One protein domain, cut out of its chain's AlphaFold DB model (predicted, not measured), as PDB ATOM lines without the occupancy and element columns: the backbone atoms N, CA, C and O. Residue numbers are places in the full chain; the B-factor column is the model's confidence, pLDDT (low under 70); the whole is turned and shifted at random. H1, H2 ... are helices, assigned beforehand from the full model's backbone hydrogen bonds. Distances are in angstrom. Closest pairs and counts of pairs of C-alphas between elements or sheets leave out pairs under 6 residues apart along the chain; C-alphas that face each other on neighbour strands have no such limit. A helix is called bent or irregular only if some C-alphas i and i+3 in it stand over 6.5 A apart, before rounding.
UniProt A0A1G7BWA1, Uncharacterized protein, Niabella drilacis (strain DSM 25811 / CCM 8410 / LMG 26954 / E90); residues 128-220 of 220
ATOM      1  N   ASN A 128     -34.426 111.940  87.764       65.56
ATOM      2  CA  ASN A 128     -35.765 112.457  87.995       65.56
ATOM      3  C   ASN A 128     -35.736 113.224  89.338       65.56
ATOM      4  O   ASN A 128     -35.391 112.647  90.377       65.56
ATOM      5  N   ALA A 129     -35.982 114.538  89.325       66.12
ATOM      6  CA  ALA A 129     -35.951 115.387  90.514       66.12
ATOM      7  C   ALA A 129     -36.965 114.923  91.570       66.12
ATOM      8  O   ALA A 129     -36.714 115.084  92.769       66.12
ATOM      9  N   ALA A 130     -38.055 114.266  91.160       67.19
ATOM     10  CA  ALA A 130     -38.989 113.676  92.110       67.19
ATOM     11  C   ALA A 130     -38.367 112.526  92.901       67.19
ATOM     12  O   ALA A 130     -38.570 112.457  94.112       67.19
ATOM     13  N   ASN A 131     -37.545 111.676  92.280       67.06
ATOM     14  CA  ASN A 131     -36.840 110.617  93.011       67.06
ATOM     15  C   ASN A 131     -35.915 111.190  94.094       67.06
ATOM     16  O   ASN A 131     -35.819 110.616  95.177       67.06
ATOM     17  N   TYR A 132     -35.279 112.342  93.851       70.81
ATOM     18  CA  TYR A 132     -34.488 113.033  94.877       70.81
ATOM     19  C   TYR A 132     -35.336 113.539  96.025       70.81
ATOM     20  O   TYR A 132     -34.986 113.316  97.185       70.81
ATOM     21  N   MET A 133     -36.443 114.203  95.700       70.50
ATOM     22  CA  MET A 133     -37.351 114.723  96.711       70.50
ATOM     23  C   MET A 133     -37.923 113.588  97.558       70.50
ATOM     24  O   MET A 133     -37.830 113.659  98.775       70.50
ATOM     25  N   ILE A 134     -38.406 112.500  96.950       71.75
ATOM     26  CA  ILE A 134     -38.939 111.334  97.678       71.75
ATOM     27  C   ILE A 134     -37.886 110.746  98.615       71.75
ATOM     28  O   ILE A 134     -38.178 110.447  99.772       71.75
ATOM     29  N   ARG A 135     -36.645 110.608  98.145       68.56
ATOM     30  CA  ARG A 135     -35.570 110.018  98.942       68.56
ATOM     31  C   ARG A 135     -35.158 110.900 100.121       68.56
ATOM     32  O   ARG A 135     -34.926 110.378 101.208       68.56
ATOM     33  N   ASP A 136     -35.080 112.217  99.927       71.69
ATOM     34  CA  ASP A 136     -34.796 113.160 101.020       71.69
ATOM     35  C   ASP A 136     -35.956 113.209 102.025       71.69
ATOM     36  O   ASP A 136     -35.736 113.223 103.235       71.69
ATOM     37  N   LEU A 137     -37.203 113.151 101.543       74.06
ATOM     38  CA  LEU A 137     -38.390 113.081 102.397       74.06
ATOM     39  C   LEU A 137     -38.395 111.814 103.248       74.06
ATOM     40  O   LEU A 137     -38.570 111.915 104.460       74.06
ATOM     41  N   ALA A 138     -38.140 110.653 102.642       68.00
ATOM     42  CA  ALA A 138     -38.059 109.379 103.347       68.00
ATOM     43  C   ALA A 138     -36.990 109.410 104.450       68.00
ATOM     44  O   ALA A 138     -37.273 109.039 105.587       68.00
ATOM     45  N   PHE A 139     -35.802 109.947 104.151       68.50
ATOM     46  CA  PHE A 139     -34.728 110.080 105.137       68.50
ATOM     47  C   PHE A 139     -35.110 111.000 106.306       68.50
ATOM     48  O   PHE A 139     -34.815 110.711 107.469       68.50
ATOM     49  N   ARG A 140     -35.793 112.116 106.028       71.56
ATOM     50  CA  ARG A 140     -36.243 113.031 107.086       71.56
ATOM     51  C   ARG A 140     -37.365 112.426 107.937       71.56
ATOM     52  O   ARG A 140     -37.374 112.673 109.141       71.56
ATOM     53  N   ILE A 141     -38.265 111.630 107.350       70.81
ATOM     54  CA  ILE A 141     -39.310 110.892 108.086       70.81
ATOM     55  C   ILE A 141     -38.670 109.867 109.024       70.81
ATOM     56  O   ILE A 141     -38.989 109.848 110.210       70.81
ATOM     57  N   GLU A 142     -37.732 109.065 108.516       65.56
ATOM     58  CA  GLU A 142     -36.984 108.091 109.317       65.56
ATOM     59  C   GLU A 142     -36.231 108.786 110.461       65.56
ATOM     60  O   GLU A 142     -36.286 108.370 111.620       65.56
ATOM     61  N   SER A 143     -35.574 109.908 110.156       65.69
ATOM     62  CA  SER A 143     -34.883 110.718 111.157       65.69
ATOM     63  C   SER A 143     -35.845 111.220 112.235       65.69
ATOM     64  O   SER A 143     -35.508 111.149 113.413       65.69
ATOM     65  N   LEU A 144     -37.037 111.700 111.876       68.25
ATOM     66  CA  LEU A 144     -38.044 112.136 112.848       68.25
ATOM     67  C   LEU A 144     -38.559 110.979 113.704       68.25
ATOM     68  O   LEU A 144     -38.569 111.118 114.924       68.25
ATOM     69  N   GLN A 145     -38.886 109.833 113.105       67.75
ATOM     70  CA  GLN A 145     -39.297 108.627 113.839       67.75
ATOM     71  C   GLN A 145     -38.232 108.163 114.840       67.75
ATOM     72  O   GLN A 145     -38.547 107.780 115.960       67.75
ATOM     73  N   ASN A 146     -36.952 108.250 114.472       62.84
ATOM     74  CA  ASN A 146     -35.843 107.844 115.337       62.84
ATOM     75  C   ASN A 146     -35.476 108.885 116.418       62.84
ATOM     76  O   ASN A 146     -34.670 108.596 117.318       62.84
ATOM     77  N   ASN A 147     -35.973 110.122 116.315       67.25
ATOM     78  CA  ASN A 147     -35.628 111.239 117.204       67.25
ATOM     79  C   ASN A 147     -36.783 111.724 118.086       67.25
ATOM     80  O   ASN A 147     -36.500 112.287 119.142       67.25
ATOM     81  N   ALA A 148     -38.033 111.517 117.684       68.88
ATOM     82  CA  ALA A 148     -39.208 111.955 118.419       68.88
ATOM     83  C   ALA A 148     -39.970 110.753 118.994       68.88
ATOM     84  O   ALA A 148     -40.034 109.694 118.380       68.88
ATOM     85  N   SER A 149     -40.545 110.921 120.184       68.75
ATOM     86  CA  SER A 149     -41.442 109.931 120.794       68.75
ATOM     87  C   SER A 149     -42.839 109.929 120.168       68.75
ATOM     88  O   SER A 149     -43.572 108.966 120.355       68.75
ATOM     89  N   ASP A 150     -43.189 110.999 119.447       71.94
ATOM     90  CA  ASP A 150     -44.453 111.156 118.732       71.94
ATOM     91  C   ASP A 150     -44.268 112.100 117.529       71.94
ATOM     92  O   ASP A 150     -43.349 112.928 117.529       71.94
ATOM     93  N   ILE A 151     -45.113 111.986 116.502       74.12
ATOM     94  CA  ILE A 151     -45.041 112.829 115.293       74.12
ATOM     95  C   ILE A 151     -46.191 113.836 115.310       74.12
ATOM     96  O   ILE A 151     -47.353 113.453 115.309       74.12
ATOM     97  N   ASP A 152     -45.866 115.130 115.271       81.25
ATOM     98  CA  ASP A 152     -46.855 116.212 115.187       81.25
ATOM     99  C   ASP A 152     -47.683 116.120 113.885       81.25
ATOM    100  O   ASP A 152     -47.138 116.003 112.781       81.25
ATOM    101  N   ASP A 153     -49.006 116.239 113.994       84.12
ATOM    102  CA  ASP A 153     -49.944 116.226 112.864       84.12
ATOM    103  C   ASP A 153     -49.625 117.271 111.778       84.12
ATOM    104  O   ASP A 153     -49.854 117.048 110.585       84.12
ATOM    105  N   ASN A 154     -49.087 118.433 112.149       79.75
ATOM    106  CA  ASN A 154     -48.678 119.474 111.203       79.75
ATOM    107  C   ASN A 154     -47.435 119.066 110.408       79.75
ATOM    108  O   ASN A 154     -47.299 119.428 109.233       79.75
ATOM    109  N   ILE A 155     -46.547 118.286 111.024       77.81
ATOM    110  CA  ILE A 155     -45.385 117.703 110.354       77.81
ATOM    111  C   ILE A 155     -45.866 116.656 109.344       77.81
ATOM    112  O   ILE A 155     -45.489 116.733 108.175       77.81
ATOM    113  N   LEU A 156     -46.783 115.767 109.740       81.38
ATOM    114  CA  LEU A 156     -47.430 114.800 108.839       81.38
ATOM    115  C   LEU A 156     -48.099 115.476 107.633       81.38
ATOM    116  O   LEU A 156     -47.868 115.087 106.488       81.38
ATOM    117  N   LYS A 157     -48.867 116.549 107.859       86.31
ATOM    118  CA  LYS A 157     -49.476 117.339 106.772       86.31
ATOM    119  C   LYS A 157     -48.435 117.940 105.834       86.31
ATOM    120  O   LYS A 157     -48.639 117.958 104.622       86.31
ATOM    121  N   THR A 158     -47.328 118.438 106.377       78.88
ATOM    122  CA  THR A 158     -46.237 119.001 105.572       78.88
ATOM    123  C   THR A 158     -45.584 117.921 104.711       78.88
ATOM    124  O   THR A 158     -45.348 118.157 103.528       78.88
ATOM    125  N   TYR A 159     -45.381 116.718 105.254       80.62
ATOM    126  CA  TYR A 159     -44.875 115.580 104.487       80.62
ATOM    127  C   TYR A 159     -45.803 115.162 103.359       80.62
ATOM    128  O   TYR A 159     -45.334 115.020 102.234       80.62
ATOM    129  N   ASN A 160     -47.104 115.045 103.620       84.62
ATOM    130  CA  ASN A 160     -48.068 114.692 102.578       84.62
ATOM    131  C   ASN A 160     -48.038 115.703 101.423       84.62
ATOM    132  O   ASN A 160     -47.941 115.312 100.267       84.62
ATOM    133  N   ARG A 161     -47.969 117.009 101.721       85.00
ATOM    134  CA  ARG A 161     -47.838 118.046 100.679       85.00
ATOM    135  C   ARG A 161     -46.549 117.921  99.866       85.00
ATOM    136  O   ARG A 161     -46.539 118.262  98.685       85.00
ATOM    137  N   LEU A 162     -45.457 117.486 100.491       79.19
ATOM    138  CA  LEU A 162     -44.180 117.279  99.811       79.19
ATOM    139  C   LEU A 162     -44.193 116.005  98.953       79.19
ATOM    140  O   LEU A 162     -43.622 116.019  97.864       79.19
ATOM    141  N   ILE A 163     -44.880 114.949  99.397       82.75
ATOM    142  CA  ILE A 163     -45.123 113.734  98.606       82.75
ATOM    143  C   ILE A 163     -45.974 114.075  97.377       82.75
ATOM    144  O   ILE A 163     -45.564 113.759  96.262       82.75
ATOM    145  N   ASP A 164     -47.074 114.813  97.550       86.00
ATOM    146  CA  ASP A 164     -47.928 115.263  96.441       86.00
ATOM    147  C   ASP A 164     -47.147 116.123  95.431       86.00
ATOM    148  O   ASP A 164     -47.340 116.040  94.216       86.00
ATOM    149  N   ALA A 165     -46.262 116.995  95.925       80.62
ATOM    150  CA  ALA A 165     -45.404 117.807  95.070       80.62
ATOM    151  C   ALA A 165     -44.417 116.936  94.280       80.62
ATOM    152  O   ALA A 165     -44.228 117.165  93.083       80.62
ATOM    153  N   ALA A 166     -43.822 115.928  94.920       77.31
ATOM    154  CA  ALA A 166     -42.929 114.995  94.251       77.31
ATOM    155  C   ALA A 166     -43.668 114.158  93.194       77.31
ATOM    156  O   ALA A 166     -43.167 114.017  92.083       77.31
ATOM    157  N   GLU A 167     -44.882 113.680  93.474       80.62
ATOM    158  CA  GLU A 167     -45.711 112.977  92.486       80.62
ATOM    159  C   GLU A 167     -45.946 113.837  91.235       80.62
ATOM    160  O   GLU A 167     -45.696 113.396  90.111       80.62
ATOM    161  N   LYS A 168     -46.334 115.105  91.422       84.44
ATOM    162  CA  LYS A 168     -46.548 116.048  90.312       84.44
ATOM    163  C   LYS A 168     -45.287 116.278  89.486       84.44
ATOM    164  O   LYS A 168     -45.365 116.318  88.259       84.44
ATOM    165  N   ILE A 169     -44.134 116.418  90.140       80.94
ATOM    166  CA  ILE A 169     -42.844 116.554  89.453       80.94
ATOM    167  C   ILE A 169     -42.534 115.278  88.664       80.94
ATOM    168  O   ILE A 169     -42.155 115.370  87.501       80.94
ATOM    169  N   SER A 170     -42.773 114.099  89.244       79.75
ATOM    170  CA  SER A 170     -42.514 112.811  88.591       79.75
ATOM    171  C   SER A 170     -43.334 112.645  87.312       79.75
ATOM    172  O   SER A 170     -42.806 112.250  86.267       79.75
ATOM    173  N   ILE A 171     -44.618 113.010  87.363       81.25
ATOM    174  CA  ILE A 171     -45.508 113.004  86.197       81.25
ATOM    175  C   ILE A 171     -45.001 113.988  85.136       81.25
ATOM    176  O   ILE A 171     -44.885 113.625  83.964       81.25
ATOM    177  N   ALA A 172     -44.655 115.215  85.536       81.62
ATOM    178  CA  ALA A 172     -44.172 116.242  84.616       81.62
ATOM    179  C   ALA A 172     -42.858 115.836  83.921       81.62
ATOM    180  O   ALA A 172     -42.710 116.020  82.714       81.62
ATOM    181  N   GLU A 173     -41.921 115.236  84.655       80.06
ATOM    182  CA  GLU A 173     -40.655 114.744  84.107       80.06
ATOM    183  C   GLU A 173     -40.849 113.532  83.194       80.06
ATOM    184  O   GLU A 173     -40.212 113.446  82.142       80.06
ATOM    185  N   THR A 174     -41.764 112.626  83.548       79.69
ATOM    186  CA  THR A 174     -42.138 111.494  82.689       79.69
ATOM    187  C   THR A 174     -42.689 112.000  81.361       79.69
ATOM    188  O   THR A 174     -42.240 111.567  80.298       79.69
ATOM    189  N   GLN A 175     -43.589 112.986  81.402       80.31
ATOM    190  CA  GLN A 175     -44.148 113.595  80.201       80.31
ATOM    191  C   GLN A 175     -43.069 114.296  79.366       80.31
ATOM    192  O   GLN A 175     -43.002 114.090  78.154       80.31
ATOM    193  N   ALA A 176     -42.178 115.064  79.999       77.94
ATOM    194  CA  ALA A 176     -41.071 115.726  79.314       77.94
ATOM    195  C   ALA A 176     -40.122 114.718  78.637       77.94
ATOM    196  O   ALA A 176     -39.699 114.937  77.500       77.94
ATOM    197  N   SER A 177     -39.833 113.588  79.290       75.69
ATOM    198  CA  SER A 177     -39.024 112.504  78.720       75.69
ATOM    199  C   SER A 177     -39.711 111.838  77.526       75.69
ATOM    200  O   SER A 177     -39.055 111.544  76.524       75.69
ATOM    201  N   ILE A 178     -41.027 111.615  77.600       74.75
ATOM    202  CA  ILE A 178     -41.816 111.078  76.483       74.75
ATOM    203  C   ILE A 178     -41.776 112.051  75.300       74.75
ATOM    204  O   ILE A 178     -41.478 111.637  74.182       74.75
ATOM    205  N   SER A 179     -42.005 113.346  75.533       74.44
ATOM    206  CA  SER A 179     -41.955 114.370  74.483       74.44
ATOM    207  C   SER A 179     -40.565 114.498  73.850       74.44
ATOM    208  O   SER A 179     -40.459 114.620  72.631       74.44
ATOM    209  N   ALA A 180     -39.491 114.420  74.643       76.50
ATOM    210  CA  ALA A 180     -38.124 114.423  74.125       76.50
ATOM    211  C   ALA A 180     -37.847 113.196  73.235       76.50
ATOM    212  O   ALA A 180     -37.347 113.349  72.122       76.50
ATOM    213  N   SER A 181     -38.254 112.001  73.676       71.94
ATOM    214  CA  SER A 181     -38.124 110.756  72.902       71.94
ATOM    215  C   SER A 181     -38.944 110.780  71.603       71.94
ATOM    216  O   SER A 181     -38.458 110.378  70.540       71.94
ATOM    217  N   ARG A 182     -40.170 111.326  71.650       68.69
ATOM    218  CA  ARG A 182     -41.000 111.558  70.456       68.69
ATOM    219  C   ARG A 182     -40.294 112.496  69.471       68.69
ATOM    220  O   ARG A 182     -40.224 112.181  68.285       68.69
ATOM    221  N   ASN A 183     -39.706 113.594  69.948       72.88
ATOM    222  CA  ASN A 183     -38.960 114.531  69.104       72.88
ATOM    223  C   ASN A 183     -37.708 113.902  68.472       72.88
ATOM    224  O   ASN A 183     -37.465 114.112  67.285       72.88
ATOM    225  N   GLU A 184     -36.925 113.116  69.214       75.56
ATOM    226  CA  GLU A 184     -35.770 112.392  68.657       75.56
ATOM    227  C   GLU A 184     -36.197 111.381  67.583       75.56
ATOM    228  O   GLU A 184     -35.596 111.312  66.502       75.56
ATOM    229  N   SER A 185     -37.281 110.644  67.842       71.56
ATOM    230  CA  SER A 185     -37.870 109.707  66.880       71.56
ATOM    231  C   SER A 185     -38.320 110.432  65.610       71.56
ATOM    232  O   SER A 185     -38.023 109.986  64.502       71.56
ATOM    233  N   TRP A 186     -38.958 111.598  65.757       70.88
ATOM    234  CA  TRP A 186     -39.379 112.439  64.640       70.88
ATOM    235  C   TRP A 186     -38.201 112.946  63.804       70.88
ATOM    236  O   TRP A 186     -38.221 112.839  62.580       70.88
ATOM    237  N   GLN A 187     -37.141 113.444  64.446       76.75
ATOM    238  CA  GLN A 187     -35.932 113.901  63.751       76.75
ATOM    239  C   GLN A 187     -35.273 112.768  62.960       76.75
ATOM    240  O   GLN A 187     -34.893 112.959  61.804       76.75
ATOM    241  N   THR A 188     -35.203 111.572  63.546       74.00
ATOM    242  CA  THR A 188     -34.672 110.377  62.877       74.00
ATOM    243  C   THR A 188     -35.518 110.010  61.657       74.00
ATOM    244  O   THR A 188     -34.989 109.768  60.573       74.00
ATOM    245  N   LEU A 189     -36.845 110.045  61.794       71.38
ATOM    246  CA  LEU A 189     -37.783 109.752  60.711       71.38
ATOM    247  C   LEU A 189     -37.663 110.784  59.572       71.38
ATOM    248  O   LEU A 189     -37.607 110.416  58.398       71.38
ATOM    249  N   MET A 190     -37.513 112.070  59.905       72.75
ATOM    250  CA  MET A 190     -37.253 113.135  58.929       72.75
ATOM    251  C   MET A 190     -35.917 112.955  58.200       72.75
ATOM    252  O   MET A 190     -35.850 113.181  56.990       72.75
ATOM    253  N   GLN A 191     -34.863 112.526  58.900       79.75
ATOM    254  CA  GLN A 191     -33.573 112.204  58.282       79.75
ATOM    255  C   GLN A 191     -33.689 111.019  57.318       79.75
ATOM    256  O   GLN A 191     -33.194 111.109  56.195       79.75
ATOM    257  N   LEU A 192     -34.395 109.952  57.706       74.12
ATOM    258  CA  LEU A 192     -34.630 108.784  56.852       74.12
ATOM    259  C   LEU A 192     -35.412 109.145  55.582       74.12
ATOM    260  O   LEU A 192     -35.017 108.740  54.492       74.12
ATOM    261  N   ILE A 193     -36.461 109.968  55.693       72.62
ATOM    262  CA  ILE A 193     -37.212 110.473  54.528       72.62
ATOM    263  C   ILE A 193     -36.328 111.341  53.623       72.62
ATOM    264  O   ILE A 193     -36.494 111.348  52.402       72.62
ATOM    265  N   LYS A 194     -35.398 112.112  54.197       78.12
ATOM    266  CA  LYS A 194     -34.437 112.902  53.416       78.12
ATOM    267  C   LYS A 194     -33.492 111.997  52.630       78.12
ATOM    268  O   LYS A 194     -33.326 112.207  51.434       78.12
ATOM    269  N   LEU A 195     -32.934 110.979  53.286       75.69
ATOM    270  CA  LEU A 195     -32.032 109.998  52.675       75.69
ATOM    271  C   LEU A 195     -32.730 109.167  51.591       75.69
ATOM    272  O   LEU A 195     -32.148 108.929  50.540       75.69
ATOM    273  N   SER A 196     -33.996 108.789  51.788       69.12
ATOM    274  CA  SER A 196     -34.760 108.033  50.785       69.12
ATOM    275  C   SER A 196     -35.095 108.836  49.526       69.12
ATOM    276  O   SER A 196     -35.416 108.261  48.491       69.12
ATOM    277  N   LYS A 197     -35.087 110.171  49.611       68.25
ATOM    278  CA  LYS A 197     -35.283 111.069  48.461       68.25
ATOM    279  C   LYS A 197     -33.991 111.322  47.685       68.25
ATOM    280  O   LYS A 197     -34.054 111.913  46.608       68.25
ATOM    281  N   ASP A 198     -32.848 110.904  48.223       69.19
ATOM    282  CA  ASP A 198     -31.564 111.023  47.551       69.19
ATOM    283  C   ASP A 198     -31.471 110.030  46.380       69.19
ATOM    284  O   ASP A 198     -31.960 108.898  46.436       69.19
ATOM    285  N   THR A 199     -30.844 110.464  45.290       60.00
ATOM    286  CA  THR A 199     -30.786 109.743  44.007       60.00
ATOM    287  C   THR A 199     -30.134 108.359  44.098       60.00
ATOM    288  O   THR A 199     -30.468 107.488  43.299       60.00
ATOM    289  N   LEU A 200     -29.282 108.135  45.103       58.25
ATOM    290  CA  LEU A 200     -28.612 106.863  45.407       58.25
ATOM    291  C   LEU A 200     -29.534 105.782  45.997       58.25
ATOM    292  O   LEU A 200     -29.231 104.599  45.878       58.25
ATOM    293  N   TYR A 201     -30.653 106.168  46.620       55.41
ATOM    294  CA  TYR A 201     -31.576 105.255  47.313       55.41
ATOM    295  C   TYR A 201     -32.975 105.235  46.682       55.41
ATOM    296  O   TYR A 201     -33.924 104.723  47.270       55.41
ATOM    297  N   ARG A 202     -33.112 105.780  45.469       52.78
ATOM    298  CA  ARG A 202     -34.391 106.003  44.779       52.78
ATOM    299  C   ARG A 202     -35.166 104.714  44.460       52.78
ATOM    300  O   ARG A 202     -36.390 104.758  44.365       52.78
ATOM    301  N   ASP A 203     -34.461 103.588  44.345       60.75
ATOM    302  CA  ASP A 203     -35.043 102.261  44.092       60.75
ATOM    303  C   ASP A 203     -35.439 101.516  45.380       60.75
ATOM    304  O   ASP A 203     -36.090 100.468  45.321       60.75
ATOM    305  N   LEU A 204     -35.099 102.054  46.561       58.56
ATOM    306  CA  LEU A 204     -35.615 101.537  47.823       58.56
ATOM    307  C   LEU A 204     -37.113 101.870  47.893       58.56
ATOM    308  O   LEU A 204     -37.508 103.002  48.176       58.56
ATOM    309  N   LYS A 205     -37.968 100.871  47.645       59.41
ATOM    310  CA  LYS A 205     -39.419 100.959  47.879       59.41
ATOM    311  C   LYS A 205     -39.700 101.036  49.382       59.41
ATOM    312  O   LYS A 205     -40.108 100.062  50.005       59.41
ATOM    313  N   LEU A 206     -39.463 102.200  49.968       59.25
ATOM    314  CA  LEU A 206     -39.935 102.527  51.303       59.25
ATOM    315  C   LEU A 206     -41.437 102.787  51.222       59.25
ATOM    316  O   LEU A 206     -41.887 103.701  50.528       59.25
ATOM    317  N   ASP A 207     -42.215 101.969  51.925       64.94
ATOM    318  CA  ASP A 207     -43.648 102.182  52.068       64.94
ATOM    319  C   ASP A 207     -43.898 103.436  52.919       64.94
ATOM    320  O   ASP A 207     -43.911 103.413  54.148       64.94
ATOM    321  N   LEU A 208     -44.088 104.571  52.247       63.12
ATOM    322  CA  LEU A 208     -44.371 105.863  52.874       63.12
ATOM    323  C   LEU A 208     -45.698 105.866  53.651       63.12
ATOM    324  O   LEU A 208     -45.907 106.741  54.493       63.12
ATOM    325  N   THR A 209     -46.591 104.910  53.389       69.81
ATOM    326  CA  THR A 209     -47.863 104.752  54.103       69.81
ATOM    327  C   THR A 209     -47.628 104.255  55.527       69.81
ATOM    328  O   THR A 209     -48.233 104.780  56.458       69.81
ATOM    329  N   PHE A 210     -46.672 103.343  55.725       68.62
ATOM    330  CA  PHE A 210     -46.229 102.894  57.048       68.62
ATOM    331  C   PHE A 210     -45.696 104.057  57.900       68.62
ATOM    332  O   PHE A 210     -46.130 104.253  59.035       68.62
ATOM    333  N   PHE A 211     -44.832 104.900  57.326       59.72
ATOM    334  CA  PHE A 211     -44.266 106.057  58.030       59.72
ATOM    335  C   PHE A 211     -45.309 107.124  58.375       59.72
ATOM    336  O   PHE A 211     -45.235 107.726  59.444       59.72
ATOM    337  N   LYS A 212     -46.308 107.341  57.510       62.50
ATOM    338  CA  LYS A 212     -47.435 108.244  57.798       62.50
ATOM    339  C   LYS A 212     -48.321 107.720  58.930       62.50
ATOM    340  O   LYS A 212     -48.756 108.507  59.765       62.50
ATOM    341  N   THR A 213     -48.554 106.410  58.992       69.19
ATOM    342  CA  THR A 213     -49.313 105.780  60.083       69.19
ATOM    343  C   THR A 213     -48.574 105.894  61.415       69.19
ATOM    344  O   THR A 213     -49.181 106.277  62.412       69.19
ATOM    345  N   ILE A 214     -47.256 105.663  61.426       62.97
ATOM    346  CA  ILE A 214     -46.421 105.857  62.623       62.97
ATOM    347  C   ILE A 214     -46.383 107.331  63.043       62.97
ATOM    348  O   ILE A 214     -46.526 107.623  64.223       62.97
ATOM    349  N   SER A 215     -46.254 108.268  62.096       55.47
ATOM    350  CA  SER A 215     -46.313 109.712  62.374       55.47
ATOM    351  C   SER A 215     -47.594 110.092  63.112       55.47
ATOM    352  O   SER A 215     -47.535 110.776  64.126       55.47
ATOM    353  N   LYS A 216     -48.744 109.603  62.634       69.75
ATOM    354  CA  LYS A 216     -50.044 109.883  63.246       69.75
ATOM    355  C   LYS A 216     -50.158 109.298  64.661       69.75
ATOM    356  O   LYS A 216     -50.663 109.964  65.551       69.75
ATOM    357  N   GLN A 217     -49.632 108.093  64.886       64.31
ATOM    358  CA  GLN A 217     -49.607 107.460  66.213       64.31
ATOM    359  C   GLN A 217     -48.637 108.128  67.203       64.31
ATOM    360  O   GLN A 217     -48.795 107.970  68.407       64.31
ATOM    361  N   ILE A 218     -47.616 108.841  66.716       56.12
ATOM    362  CA  ILE A 218     -46.691 109.624  67.553       56.12
ATOM    363  C   ILE A 218     -47.303 110.982  67.942       56.12
ATOM    364  O   ILE A 218     -46.941 111.534  68.985       56.12
ATOM    365  N   GLU A 219     -48.196 111.531  67.116       54.97
ATOM    366  CA  GLU A 219     -48.908 112.789  67.384       54.97
ATOM    367  C   GLU A 219     -50.077 112.621  68.372       54.97
ATOM    368  O   GLU A 219     -50.353 113.552  69.128       54.97
ATOM    369  N   GLU A 220     -50.712 111.444  68.400       52.28
ATOM    370  CA  GLU A 220     -51.738 111.042  69.385       52.28
ATOM    371  C   GLU A 220     -51.146 110.706  70.778       52.28
ATOM    372  O   GLU A 220     -51.861 110.914  71.781       52.28
TER     373      GLU A 220
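This is residues 128 to 220 of the 220 residues of an uncharacterized protein of Niabella drilacis (strain DSM 25811 / CCM 8410 / LMG 26954 / E90) (UniProt A0A1G7BWA1). One very long helix, H2, makes the spine of a thin, stretched Z: H1 folds back beside the first part of H2, and the short H3 folds back loosely beside its last part. H1 and H3 lie toward opposite ends of H2 and are apart, and the turns at residues 145 to 150 and 197 to 203 stick out at the two ends. The printed part has 93 residues with three named helices, in the order H1, H2, H3, and no named strand; the class is all helix. The whole is extended, with a radius of gyration of the C-alphas of 24.3 A and spans of 77 by 22 by 12 A, only just a rod.

The longest helix is H2, residues 153 to 196. H1, residues 129 to 147, touches it with 17 pairs of C-alphas within 8 A. The closest C-alphas of the two are those of Ala 130 and Ala 166, 4.7 A apart. H1 touches H2 with residues 129 to 137 alone, and H2 touches H1 with residues 159 to 173 alone. H1 and H2 run opposite ways at a shallow tilt of 21 degrees, a helical hairpin. H3, residues 208 to 219, only just touches H2, with 3 pairs of C-alphas within 8 A, and H2 takes part with residues 182 to 189 alone. Their closest C-alphas are those of Arg 182 and Ile 218, 6.7 A apart. H2 and H3 run opposite ways at a shallow tilt of 17 degrees, a second helical hairpin. H1 and H3 are apart. In H1, H2 and H3 every pair of O i and N i+4 is within hydrogen-bond range, and no helix is bent.

H2 runs from C-alpha 153 at (-49.944, 116.226, 112.864) to C-alpha 196 at (-34.760, 108.033, 50.785), a length of 64.4 A over 44 residues. H1, 19 residues, begins at C-alpha 129 at (-35.951, 115.387, 90.514) and is 27.0 A long. H3, 12 residues, is 16.7 A long and ends at C-alpha 219 at (-48.908, 112.789, 67.384).

The two C-alphas farthest apart are those of Ser 149 and Thr 199, at 77.5 A. The link from H1 to H2 is tight, with 5 residues, and the link from H2 to H3 is long, with 11. Residues 145 to 150, of which 145 to 147 belong to H1, stand free, and so do residues 197 to 203. The printed part has no cut and ends at residue 220, the chain's last. The mean pLDDT of the printed part is 71.4; 41 residues are under 70, among them residues 142 to 149 and 196 to 220.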